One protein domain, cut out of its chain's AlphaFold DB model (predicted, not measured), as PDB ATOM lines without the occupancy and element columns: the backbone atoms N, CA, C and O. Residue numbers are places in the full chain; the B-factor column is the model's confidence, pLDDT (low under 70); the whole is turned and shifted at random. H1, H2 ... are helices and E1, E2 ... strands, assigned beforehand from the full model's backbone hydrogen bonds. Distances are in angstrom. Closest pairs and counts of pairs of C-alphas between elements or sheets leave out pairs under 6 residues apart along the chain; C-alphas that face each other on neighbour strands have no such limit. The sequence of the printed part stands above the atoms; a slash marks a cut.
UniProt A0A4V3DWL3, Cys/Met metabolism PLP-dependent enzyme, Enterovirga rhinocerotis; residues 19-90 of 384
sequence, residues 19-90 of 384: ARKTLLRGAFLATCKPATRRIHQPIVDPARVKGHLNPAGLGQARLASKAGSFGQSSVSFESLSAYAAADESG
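This is residues 19 to 90 of the 384 residues of the protein "Cys/Met metabolism PLP-dependent enzyme" of Enterovirga rhinocerotis (UniProt A0A4V3DWL3). The printed part is strung out loosely in three pieces: H1 with H2 folded back beside its last turn at one end, a small hairpin of E1 and E2 in between, and H3 alone at the other end. There is no shared core, and the two helical ends have no contact with each other. The 72 printed residues hold three named helices and two named strands in the order H1, H2, E1, E2, H3; the two-strand sheet is antiparallel and the class is mostly helix. The whole is loose, with a radius of gyration of the C-alphas of 15.2 A, and spans 44 by 31 by 17 A.

Begin with H1, residues 19 to 31, and go on to H2, residues 34 to 40. They form a helical hairpin over a tight link and only just touch, with 3 pairs of C-alphas within 8 A; H1 takes part with residues 29 to 30 alone. Look at the closest C-alphas, those of Leu 29 and Arg 37, 5.5 A apart. The two run opposite ways at a shallow tilt of 33 degrees, only just short of steep. Next come E1, residues 50 to 53, and E2, residues 65 to 67, antiparallel neighbours in a hairpin at 149 degrees between their directions. C-alphas 50 and 67 face each other at 4.6 A, yet no backbone N and O across this pair are within hydrogen-bond range. H1 and E2 are only just apart, their closest C-alphas 8.1 A from each other. Last comes H3, residues 80 to 89, which touches no helix and is apart from E1. In H1, H2 and H3 every O i to N i+4 pair is within hydrogen-bond range.

Find C-alpha 19 at (-16.525, -29.391, -36.917); from there H1 runs 19.0 A to C-alpha 31. H2 covers 10.1 A from C-alpha 34 to C-alpha 40. Find C-alpha 50 at (-8.254, -38.738, -36.730), where E1 begins its 9.7 A; E2 is 6.6 A long. H3 runs 14.2 A from C-alpha 80 to C-alpha 89 at (9.972, -38.767, -34.584).

Compare Lys 33 with Ser 81, whose C-alphas are the two farthest apart, at 44.6 A. The printed part has no cut. The links from E1 to E2 and from E2 to H3 are long, with 11 and 12 residues. The mean pLDDT of the printed part is 75.2, and you will find values under 70 at residue 19, residue 21 and residues 51 to 68.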
ATOM      1  N   ALA A  19     -16.284 -30.582 -37.728       63.41
ATOM      2  CA  ALA A  19     -16.525 -29.391 -36.917       63.41
ATOM      3  C   ALA A  19     -17.935 -29.415 -36.299       63.41
ATOM      4  O   ALA A  19     -18.092 -29.116 -35.118       63.41
ATOM      5  N   ARG A  20     -18.947 -29.906 -37.029       70.75
ATOM      6  CA  ARG A  20     -20.312 -30.086 -36.513       70.75
ATOM      7  C   ARG A  20     -20.373 -31.065 -35.336       70.75
ATOM      8  O   ARG A  20     -20.998 -30.755 -34.325       70.75
ATOM      9  N   LYS A  21     -19.702 -32.224 -35.412       68.19
ATOM     10  CA  LYS A  21     -19.657 -33.207 -34.302       68.19
ATOM     11  C   LYS A  21     -19.018 -32.613 -33.041       68.19
ATOM     12  O   LYS A  21     -19.506 -32.838 -31.932       68.19
ATOM     13  N   THR A  22     -17.936 -31.860 -33.221       71.50
ATOM     14  CA  THR A  22     -17.234 -31.156 -32.141       71.50
ATOM     15  C   THR A  22     -18.130 -30.110 -31.482       71.50
ATOM     16  O   THR A  22     -18.277 -30.116 -30.259       71.50
ATOM     17  N   LEU A  23     -18.798 -29.276 -32.284       78.06
ATOM     18  CA  LEU A  23     -19.711 -28.234 -31.810       78.06
ATOM     19  C   LEU A  23     -20.901 -28.813 -31.037       78.06
ATOM     20  O   LEU A  23     -21.179 -28.375 -29.923       78.06
ATOM     21  N   LEU A  24     -21.556 -29.848 -31.574       80.88
ATOM     22  CA  LEU A  24     -22.684 -30.510 -30.909       80.88
ATOM     23  C   LEU A  24     -22.285 -31.109 -29.555       80.88
ATOM     24  O   LEU A  24     -23.033 -31.002 -28.582       80.88
ATOM     25  N   ARG A  25     -21.089 -31.707 -29.462       79.75
ATOM     26  CA  ARG A  25     -20.564 -32.209 -28.186       79.75
ATOM     27  C   ARG A  25     -20.315 -31.069 -27.199       79.75
ATOM     28  O   ARG A  25     -20.673 -31.209 -26.033       79.75
ATOM     29  N   GLY A  26     -19.724 -29.962 -27.650       82.00
ATOM     30  CA  GLY A  26     -19.515 -28.773 -26.822       82.00
ATOM     31  C   GLY A  26     -20.829 -28.231 -26.255       82.00
ATOM     32  O   GLY A  26     -20.938 -28.039 -25.045       82.00
ATOM     33  N   ALA A  27     -21.850 -28.089 -27.104       86.25
ATOM     34  CA  ALA A  27     -23.184 -27.646 -26.703       86.25
ATOM     35  C   ALA A  27     -23.832 -28.595 -25.679       86.25
ATOM     36  O   ALA A  27     -24.335 -28.143 -24.655       86.25
ATOM     37  N   PHE A  28     -23.755 -29.913 -25.893       86.75
ATOM     38  CA  PHE A  28     -24.255 -30.900 -24.929       86.75
ATOM     39  C   PHE A  28     -23.519 -30.833 -23.581       86.75
ATOM     40  O   PHE A  28     -24.133 -30.833 -22.517       86.75
ATOM     41  N   LEU A  29     -22.188 -30.736 -23.589       85.81
ATOM     42  CA  LEU A  29     -21.413 -30.626 -22.351       85.81
ATOM     43  C   LEU A  29     -21.701 -29.318 -21.602       85.81
ATOM     44  O   LEU A  29     -21.634 -29.297 -20.369       85.81
ATOM     45  N   ALA A  30     -22.060 -28.248 -22.316       89.00
ATOM     46  CA  ALA A  30     -22.471 -26.980 -21.725       89.00
ATOM     47  C   ALA A  30     -23.774 -27.093 -20.907       89.00
ATOM     48  O   ALA A  30     -23.920 -26.374 -19.920       89.00
ATOM     49  N   THR A  31     -24.668 -28.035 -21.232       91.81
ATOM     50  CA  THR A  31     -25.889 -28.292 -20.441       91.81
ATOM     51  C   THR A  31     -25.651 -29.213 -19.240       91.81
ATOM     52  O   THR A  31     -26.478 -29.287 -18.333       91.81
ATOM     53  N   CYS A  32     -24.508 -29.904 -19.188       90.25
ATOM     54  CA  CYS A  32     -24.170 -30.816 -18.099       90.25
ATOM     55  C   CYS A  32     -23.720 -30.079 -16.826       90.25
ATOM     56  O   CYS A  32     -23.037 -29.051 -16.889       90.25
ATOM     57  N   LYS A  33     -24.003 -30.681 -15.658       91.12
ATOM     58  CA  LYS A  33     -23.446 -30.253 -14.360       91.12
ATOM     59  C   LYS A  33     -21.909 -30.243 -14.407       91.12
ATOM     60  O   LYS A  33     -21.337 -31.111 -15.070       91.12
ATOM     61  N   PRO A  34     -21.217 -29.368 -13.648       85.12
ATOM     62  CA  PRO A  34     -19.753 -29.276 -13.675       85.12
ATOM     63  C   PRO A  34     -19.029 -30.613 -13.456       85.12
ATOM     64  O   PRO A  34     -18.097 -30.934 -14.188       85.12
ATOM     65  N   ALA A  35     -19.496 -31.434 -12.509       78.00
ATOM     66  CA  ALA A  35     -18.914 -32.751 -12.240       78.00
ATOM     67  C   ALA A  35     -19.052 -33.714 -13.437       78.00
ATOM     68  O   ALA A  35     -18.086 -34.362 -13.827       78.00
ATOM     69  N   THR A  36     -20.233 -33.759 -14.060       79.31
ATOM     70  CA  THR A  36     -20.498 -34.555 -15.266       79.31
ATOM     71  C   THR A  36     -19.671 -34.052 -16.446       79.31
ATOM     72  O   THR A  36     -19.034 -34.843 -17.138       79.31
ATOM     73  N   ARG A  37     -19.619 -32.729 -16.646       83.88
ATOM     74  CA  ARG A  37     -18.812 -32.104 -17.696       83.88
ATOM     75  C   ARG A  37     -17.348 -32.507 -17.568       83.88
ATOM     76  O   ARG A  37     -16.774 -32.933 -18.560       83.88
ATOM     77  N   ARG A  38     -16.779 -32.442 -16.360       77.12
ATOM     78  CA  ARG A  38     -15.378 -32.808 -16.105       77.12
ATOM     79  C   ARG A  38     -15.067 -34.237 -16.541       77.12
ATOM     80  O   ARG A  38     -14.048 -34.461 -17.162       77.12
ATOM     81  N   ILE A  39     -15.961 -35.189 -16.281       71.38
ATOM     82  CA  ILE A  39     -15.750 -36.604 -16.632       71.38
ATOM     83  C   ILE A  39     -15.812 -36.838 -18.151       71.38
ATOM     84  O   ILE A  39     -15.101 -37.693 -18.675       71.38
ATOM     85  N   HIS A  40     -16.669 -36.100 -18.859       76.25
ATOM     86  CA  HIS A  40     -16.946 -36.323 -20.283       76.25
ATOM     87  C   HIS A  40     -16.245 -35.341 -21.227       76.25
ATOM     88  O   HIS A  40     -16.347 -35.492 -22.449       76.25
ATOM     89  N   GLN A  41     -15.552 -34.339 -20.689       82.38
ATOM     90  CA  GLN A  41     -14.794 -33.387 -21.483       82.38
ATOM     91  C   GLN A  41     -13.653 -34.116 -22.208       82.38
ATOM     92  O   GLN A  41     -12.889 -34.842 -21.559       82.38
ATOM     93  N   PRO A  42     -13.525 -33.944 -23.540       83.81
ATOM     94  CA  PRO A  42     -12.391 -34.474 -24.281       83.81
ATOM     95  C   PRO A  42     -11.077 -33.965 -23.696       83.81
ATOM     96  O   PRO A  42     -10.941 -32.775 -23.412       83.81
ATOM     97  N   ILE A  43     -10.116 -34.871 -23.539       89.94
ATOM     98  CA  ILE A  43      -8.763 -34.553 -23.057       89.94
ATOM     99  C   ILE A  43      -7.783 -34.268 -24.203       89.94
ATOM    100  O   ILE A  43      -6.635 -33.908 -23.971       89.94
ATOM    101  N   VAL A  44      -8.255 -34.424 -25.440       87.94
ATOM    102  CA  VAL A  44      -7.545 -34.135 -26.687       87.94
ATOM    103  C   VAL A  44      -8.458 -33.332 -27.605       87.94
ATOM    104  O   VAL A  44      -9.684 -33.417 -27.493       87.94
ATOM    105  N   ASP A  45      -7.859 -32.559 -28.508       83.81
ATOM    106  CA  ASP A  45      -8.594 -31.716 -29.448       83.81
ATOM    107  C   ASP A  45      -9.375 -32.582 -30.463       83.81
ATOM    108  O   ASP A  45      -8.760 -33.227 -31.324       83.81
ATOM    109  N   PRO A  46     -10.722 -32.596 -30.411       76.94
ATOM    110  CA  PRO A  46     -11.548 -33.365 -31.337       76.94
ATOM    111  C   PRO A  46     -11.385 -32.934 -32.801       76.94
ATOM    112  O   PRO A  46     -11.689 -33.726 -33.689       76.94
ATOM    113  N   ALA A  47     -10.917 -31.714 -33.078       75.56
ATOM    114  CA  ALA A  47     -10.671 -31.255 -34.443       75.56
ATOM    115  C   ALA A  47      -9.380 -31.844 -35.037       75.56
ATOM    116  O   ALA A  47      -9.263 -31.943 -36.259       75.56
ATOM    117  N   ARG A  48      -8.429 -32.253 -34.185       75.38
ATOM    118  CA  ARG A  48      -7.125 -32.791 -34.600       75.38
ATOM    119  C   ARG A  48      -7.099 -34.310 -34.659       75.38
ATOM    120  O   ARG A  48      -6.488 -34.857 -35.571       75.38
ATOM    121  N   VAL A  49      -7.766 -34.992 -33.727       76.44
ATOM    122  CA  VAL A  49      -7.736 -36.462 -33.677       76.44
ATOM    123  C   VAL A  49      -8.473 -37.087 -34.860       76.44
ATOM    124  O   VAL A  49      -9.626 -36.752 -35.144       76.44
ATOM    125  N   LYS A  50      -7.797 -38.015 -35.537       73.31
ATOM    126  CA  LYS A  50      -8.254 -38.738 -36.730       73.31
ATOM    127  C   LYS A  50      -8.259 -40.247 -36.441       73.31
ATOM    128  O   LYS A  50      -7.459 -40.727 -35.646       73.31
ATOM    129  N   GLY A  51      -9.180 -40.993 -37.054       67.75
ATOM    130  CA  GLY A  51      -9.353 -42.432 -36.797       67.75
ATOM    131  C   GLY A  51      -9.614 -43.284 -38.030       67.75
ATOM    132  O   GLY A  51      -9.555 -42.771 -39.147       67.75
ATOM    133  N   HIS A  52      -9.891 -44.573 -37.806       60.75
ATOM    134  CA  HIS A  52     -10.039 -45.603 -38.841       60.75
ATOM    135  C   HIS A  52     -10.979 -45.230 -39.999       60.75
ATOM    136  O   HIS A  52     -11.875 -44.390 -39.872       60.75
ATOM    137  N   LEU A  53     -10.772 -45.950 -41.107       53.88
ATOM    138  CA  LEU A  53     -11.548 -45.890 -42.339       53.88
ATOM    139  C   LEU A  53     -13.038 -46.141 -42.048       53.88
ATOM    140  O   LEU A  53     -13.424 -47.238 -41.655       53.88
ATOM    141  N   ASN A  54     -13.885 -45.139 -42.259       52.97
ATOM    142  CA  ASN A  54     -15.332 -45.314 -42.250       52.97
ATOM    143  C   ASN A  54     -15.738 -46.258 -43.405       52.97
ATOM    144  O   ASN A  54     -15.515 -45.895 -44.564       52.97
ATOM    145  N   PRO A  55     -16.387 -47.409 -43.141       50.53
ATOM    146  CA  PRO A  55     -16.807 -48.334 -44.196       50.53
ATOM    147  C   PRO A  55     -17.817 -47.724 -45.181       50.53
ATOM    148  O   PRO A  55     -17.928 -48.199 -46.305       50.53
ATOM    149  N   ALA A  56     -18.488 -46.617 -44.832       51.31
ATOM    150  CA  ALA A  56     -19.351 -45.893 -45.773       51.31
ATOM    151  C   ALA A  56     -18.589 -45.174 -46.915       51.31
ATOM    152  O   ALA A  56     -19.216 -44.498 -47.723       51.31
ATOM    153  N   GLY A  57     -17.251 -45.263 -46.958       50.59
ATOM    154  CA  GLY A  57     -16.383 -44.626 -47.954       50.59
ATOM    155  C   GLY A  57     -15.598 -45.595 -48.844       50.59
ATOM    156  O   GLY A  57     -14.569 -45.191 -49.389       50.59
ATOM    157  N   LEU A  58     -16.025 -46.857 -48.983       45.31
ATOM    158  CA  LEU A  58     -15.419 -47.805 -49.929       45.31
ATOM    159  C   LEU A  58     -15.394 -47.184 -51.343       45.31
ATOM    160  O   LEU A  58     -16.436 -47.016 -51.969       45.31
ATOM    161  N   GLY A  59     -14.205 -46.779 -51.809       52.31
ATOM    162  CA  GLY A  59     -13.976 -46.111 -53.102       52.31
ATOM    163  C   GLY A  59     -13.428 -44.675 -53.034       52.31
ATOM    164  O   GLY A  59     -12.963 -44.165 -54.048       52.31
ATOM    165  N   GLN A  60     -13.420 -44.017 -51.865       52.19
ATOM    166  CA  GLN A  60     -12.888 -42.653 -51.701       52.19
ATOM    167  C   GLN A  60     -11.994 -42.538 -50.458       52.19
ATOM    168  O   GLN A  60     -12.448 -42.181 -49.372       52.19
ATOM    169  N   ALA A  61     -10.688 -42.781 -50.625       47.59
ATOM    170  CA  ALA A  61      -9.699 -42.779 -49.537       47.59
ATOM    171  C   ALA A  61      -9.692 -41.489 -48.682       47.59
ATOM    172  O   ALA A  61      -9.437 -41.546 -47.481       47.59
ATOM    173  N   ARG A  62     -10.041 -40.327 -49.261       46.59
ATOM    174  CA  ARG A  62     -10.091 -39.033 -48.547       46.59
ATOM    175  C   ARG A  62     -11.263 -38.893 -47.567       46.59
ATOM    176  O   ARG A  62     -11.155 -38.127 -46.618       46.59
ATOM    177  N   LEU A  63     -12.360 -39.629 -47.759       49.28
ATOM    178  CA  LEU A  63     -13.516 -39.620 -46.845       49.28
ATOM    179  C   LEU A  63     -13.368 -40.607 -45.679       49.28
ATOM    180  O   LEU A  63     -14.271 -40.739 -44.848       49.28
ATOM    181  N   ALA A  64     -12.254 -41.333 -45.639       50.53
ATOM    182  CA  ALA A  64     -12.146 -42.514 -44.815       50.53
ATOM    183  C   ALA A  64     -11.750 -42.194 -43.364       50.53
ATOM    184  O   ALA A  64     -12.269 -42.842 -42.466       50.53
ATOM    185  N   SER A  65     -10.961 -41.151 -43.085       55.31
ATOM    186  CA  SER A  65     -10.658 -40.758 -41.701       55.31
ATOM    187  C   SER A  65     -11.541 -39.609 -41.217       55.31
ATOM    188  O   SER A  65     -11.487 -38.497 -41.745       55.31
ATOM    189  N   LYS A  66     -12.371 -39.860 -40.197       63.16
ATOM    190  CA  LYS A  66     -13.214 -38.822 -39.582       63.16
ATOM    191  C   LYS A  66     -12.493 -38.171 -38.406       63.16
ATOM    192  O   LYS A  66     -12.103 -38.863 -37.465       63.16
ATOM    193  N   ALA A  67     -12.401 -36.840 -38.428       68.38
ATOM    194  CA  ALA A  67     -11.995 -36.084 -37.248       68.38
ATOM    195  C   ALA A  67     -12.990 -36.297 -36.088       68.38
ATOM    196  O   ALA A  67     -14.179 -36.581 -36.294       68.38
ATOM    197  N   GLY A  68     -12.495 -36.201 -34.856       67.38
ATOM    198  CA  GLY A  68     -13.267 -36.462 -33.641       67.38
ATOM    199  C   GLY A  68     -13.529 -37.951 -33.407       67.38
ATOM    200  O   GLY A  68     -14.558 -38.316 -32.819       67.38
ATOM    201  N   SER A  69     -12.655 -38.813 -33.932       72.25
ATOM    202  CA  SER A  69     -12.600 -40.240 -33.616       72.25
ATOM    203  C   SER A  69     -11.523 -40.474 -32.558       72.25
ATOM    204  O   SER A  69     -10.383 -40.059 -32.742       72.25
ATOM    205  N   PHE A  70     -11.900 -41.105 -31.449       76.69
ATOM    206  CA  PHE A  70     -11.066 -41.274 -30.257       76.69
ATOM    207  C   PHE A  70     -10.677 -42.734 -30.071       76.69
ATOM    208  O   PHE A  70     -11.398 -43.631 -30.516       76.69
ATOM    209  N   GLY A  71      -9.568 -42.963 -29.381       75.44
ATOM    210  CA  GLY A  71      -9.137 -44.286 -28.964       75.44
ATOM    211  C   GLY A  71      -8.889 -45.284 -30.089       75.44
ATOM    212  O   GLY A  71      -9.393 -46.406 -30.070       75.44
ATOM    213  N   GLN A  72      -8.152 -44.837 -31.097       77.69
ATOM    214  CA  GLN A  72      -7.911 -45.570 -32.331       77.69
ATOM    215  C   GLN A  72      -6.577 -46.309 -32.252       77.69
ATOM    216  O   GLN A  72      -5.597 -45.756 -31.762       77.69
ATOM    217  N   SER A  73      -6.539 -47.549 -32.745       78.81
ATOM    218  CA  SER A  73      -5.292 -48.292 -32.937       78.81
ATOM    219  C   SER A  73      -4.633 -47.877 -34.251       78.81
ATOM    220  O   SER A  73      -3.543 -47.319 -34.252       78.81
ATOM    221  N   SER A  74      -5.323 -48.094 -35.369       82.31
ATOM    222  CA  SER A  74      -4.856 -47.710 -36.697       82.31
ATOM    223  C   SER A  74      -5.249 -46.277 -37.028       82.31
ATOM    224  O   SER A  74      -6.398 -45.859 -36.854       82.31
ATOM    225  N   VAL A  75      -4.283 -45.552 -37.569       78.50
ATOM    226  CA  VAL A  75      -4.369 -44.138 -37.920       78.50
ATOM    227  C   VAL A  75      -3.877 -43.956 -39.354       78.50
ATOM    228  O   VAL A  75      -2.984 -44.661 -39.818       78.50
ATOM    229  N   SER A  76      -4.530 -43.069 -40.104       77.44
ATOM    230  CA  SER A  76      -4.236 -42.851 -41.521       77.44
ATOM    231  C   SER A  76      -3.284 -41.679 -41.719       77.44
ATOM    232  O   SER A  76      -3.469 -40.624 -41.107       77.44
ATOM    233  N   PHE A  77      -2.365 -41.823 -42.667       81.38
ATOM    234  CA  PHE A  77      -1.476 -40.758 -43.116       81.38
ATOM    235  C   PHE A  77      -1.839 -40.317 -44.529       81.38
ATOM    236  O   PHE A  77      -2.255 -41.127 -45.354       81.38
ATOM    237  N   GLU A  78      -1.694 -39.021 -44.805       80.69
ATOM    238  CA  GLU A  78      -2.004 -38.450 -46.123       80.69
ATOM    239  C   GLU A  78      -0.951 -38.816 -47.177       80.69
ATOM    240  O   GLU A  78      -1.257 -38.872 -48.367       80.69
ATOM    241  N   SER A  79       0.276 -39.106 -46.741       86.81
ATOM    242  CA  SER A  79       1.377 -39.547 -47.588       86.81
ATOM    243  C   SER A  79       2.273 -40.537 -46.846       86.81
ATOM    244  O   SER A  79       2.324 -40.562 -45.614       86.81
ATOM    245  N   LEU A  80       3.038 -41.316 -47.611       89.94
ATOM    246  CA  LEU A  80       4.063 -42.200 -47.057       89.94
ATOM    247  C   LEU A  80       5.172 -41.410 -46.341       89.94
ATOM    248  O   LEU A  80       5.693 -41.865 -45.331       89.94
ATOM    249  N   SER A  81       5.492 -40.200 -46.818       92.69
ATOM    250  CA  SER A  81       6.458 -39.312 -46.161       92.69
ATOM    251  C   SER A  81       5.979 -38.827 -44.791       92.69
ATOM    252  O   SER A  81       6.778 -38.756 -43.865       92.69
ATOM    253  N   ALA A  82       4.681 -38.547 -44.632       88.94
ATOM    254  CA  ALA A  82       4.109 -38.178 -43.340       88.94
ATOM    255  C   ALA A  82       4.125 -39.356 -42.354       88.94
ATOM    256  O   ALA A  82       4.364 -39.150 -41.168       88.94
ATOM    257  N   TYR A  83       3.901 -40.580 -42.845       90.44
ATOM    258  CA  TYR A  83       4.082 -41.791 -42.045       90.44
ATOM    259  C   TYR A  83       5.542 -41.956 -41.606       90.44
ATOM    260  O   TYR A  83       5.796 -42.102 -40.418       90.44
ATOM    261  N   ALA A  84       6.496 -41.871 -42.539       92.25
ATOM    262  CA  ALA A  84       7.917 -42.042 -42.237       92.25
ATOM    263  C   ALA A  84       8.426 -41.005 -41.221       92.25
ATOM    264  O   ALA A  84       9.128 -41.363 -40.285       92.25
ATOM    265  N   ALA A  85       8.009 -39.741 -41.352       92.00
ATOM    266  CA  ALA A  85       8.357 -38.695 -40.392       92.00
ATOM    267  C   ALA A  85       7.762 -38.952 -38.993       92.00
ATOM    268  O   ALA A  85       8.408 -38.673 -37.984       92.00
ATOM    269  N   ALA A  86       6.539 -39.489 -38.918       89.81
ATOM    270  CA  ALA A  86       5.922 -39.860 -37.646       89.81
ATOM    271  C   ALA A  86       6.607 -41.077 -37.010       89.81
ATOM    272  O   ALA A  86       6.845 -41.076 -35.809       89.81
ATOM    273  N   ASP A  87       6.972 -42.082 -37.806       89.31
ATOM    274  CA  ASP A  87       7.727 -43.251 -37.346       89.31
ATOM    275  C   ASP A  87       9.113 -42.847 -36.811       89.31
ATOM    276  O   ASP A  87       9.507 -43.239 -35.711       89.31
ATOM    277  N   GLU A  88       9.817 -41.963 -37.517       88.38
ATOM    278  CA  GLU A  88      11.125 -41.459 -37.095       88.38
ATOM    279  C   GLU A  88      11.038 -40.633 -35.800       88.38
ATOM    280  O   GLU A  88      11.781 -40.879 -34.847       88.38
ATOM    281  N   SER A  89      10.099 -39.686 -35.728       86.81
ATOM    282  CA  SER A  89       9.972 -38.767 -34.584       86.81
ATOM    283  C   SER A  89       9.227 -39.353 -33.380       86.81
ATOM    284  O   SER A  89       9.474 -38.952 -32.245       86.81
ATOM    285  N   GLY A  90       8.311 -40.297 -33.603       85.12
ATOM    286  CA  GLY A  90       7.321 -40.726 -32.608       85.12
ATOM    287  C   GLY A  90       6.178 -39.766 -32.383       85.12
ATOM    288  O   GLY A  90       5.423 -39.953 -31.430       85.12
TER     289      GLY A  90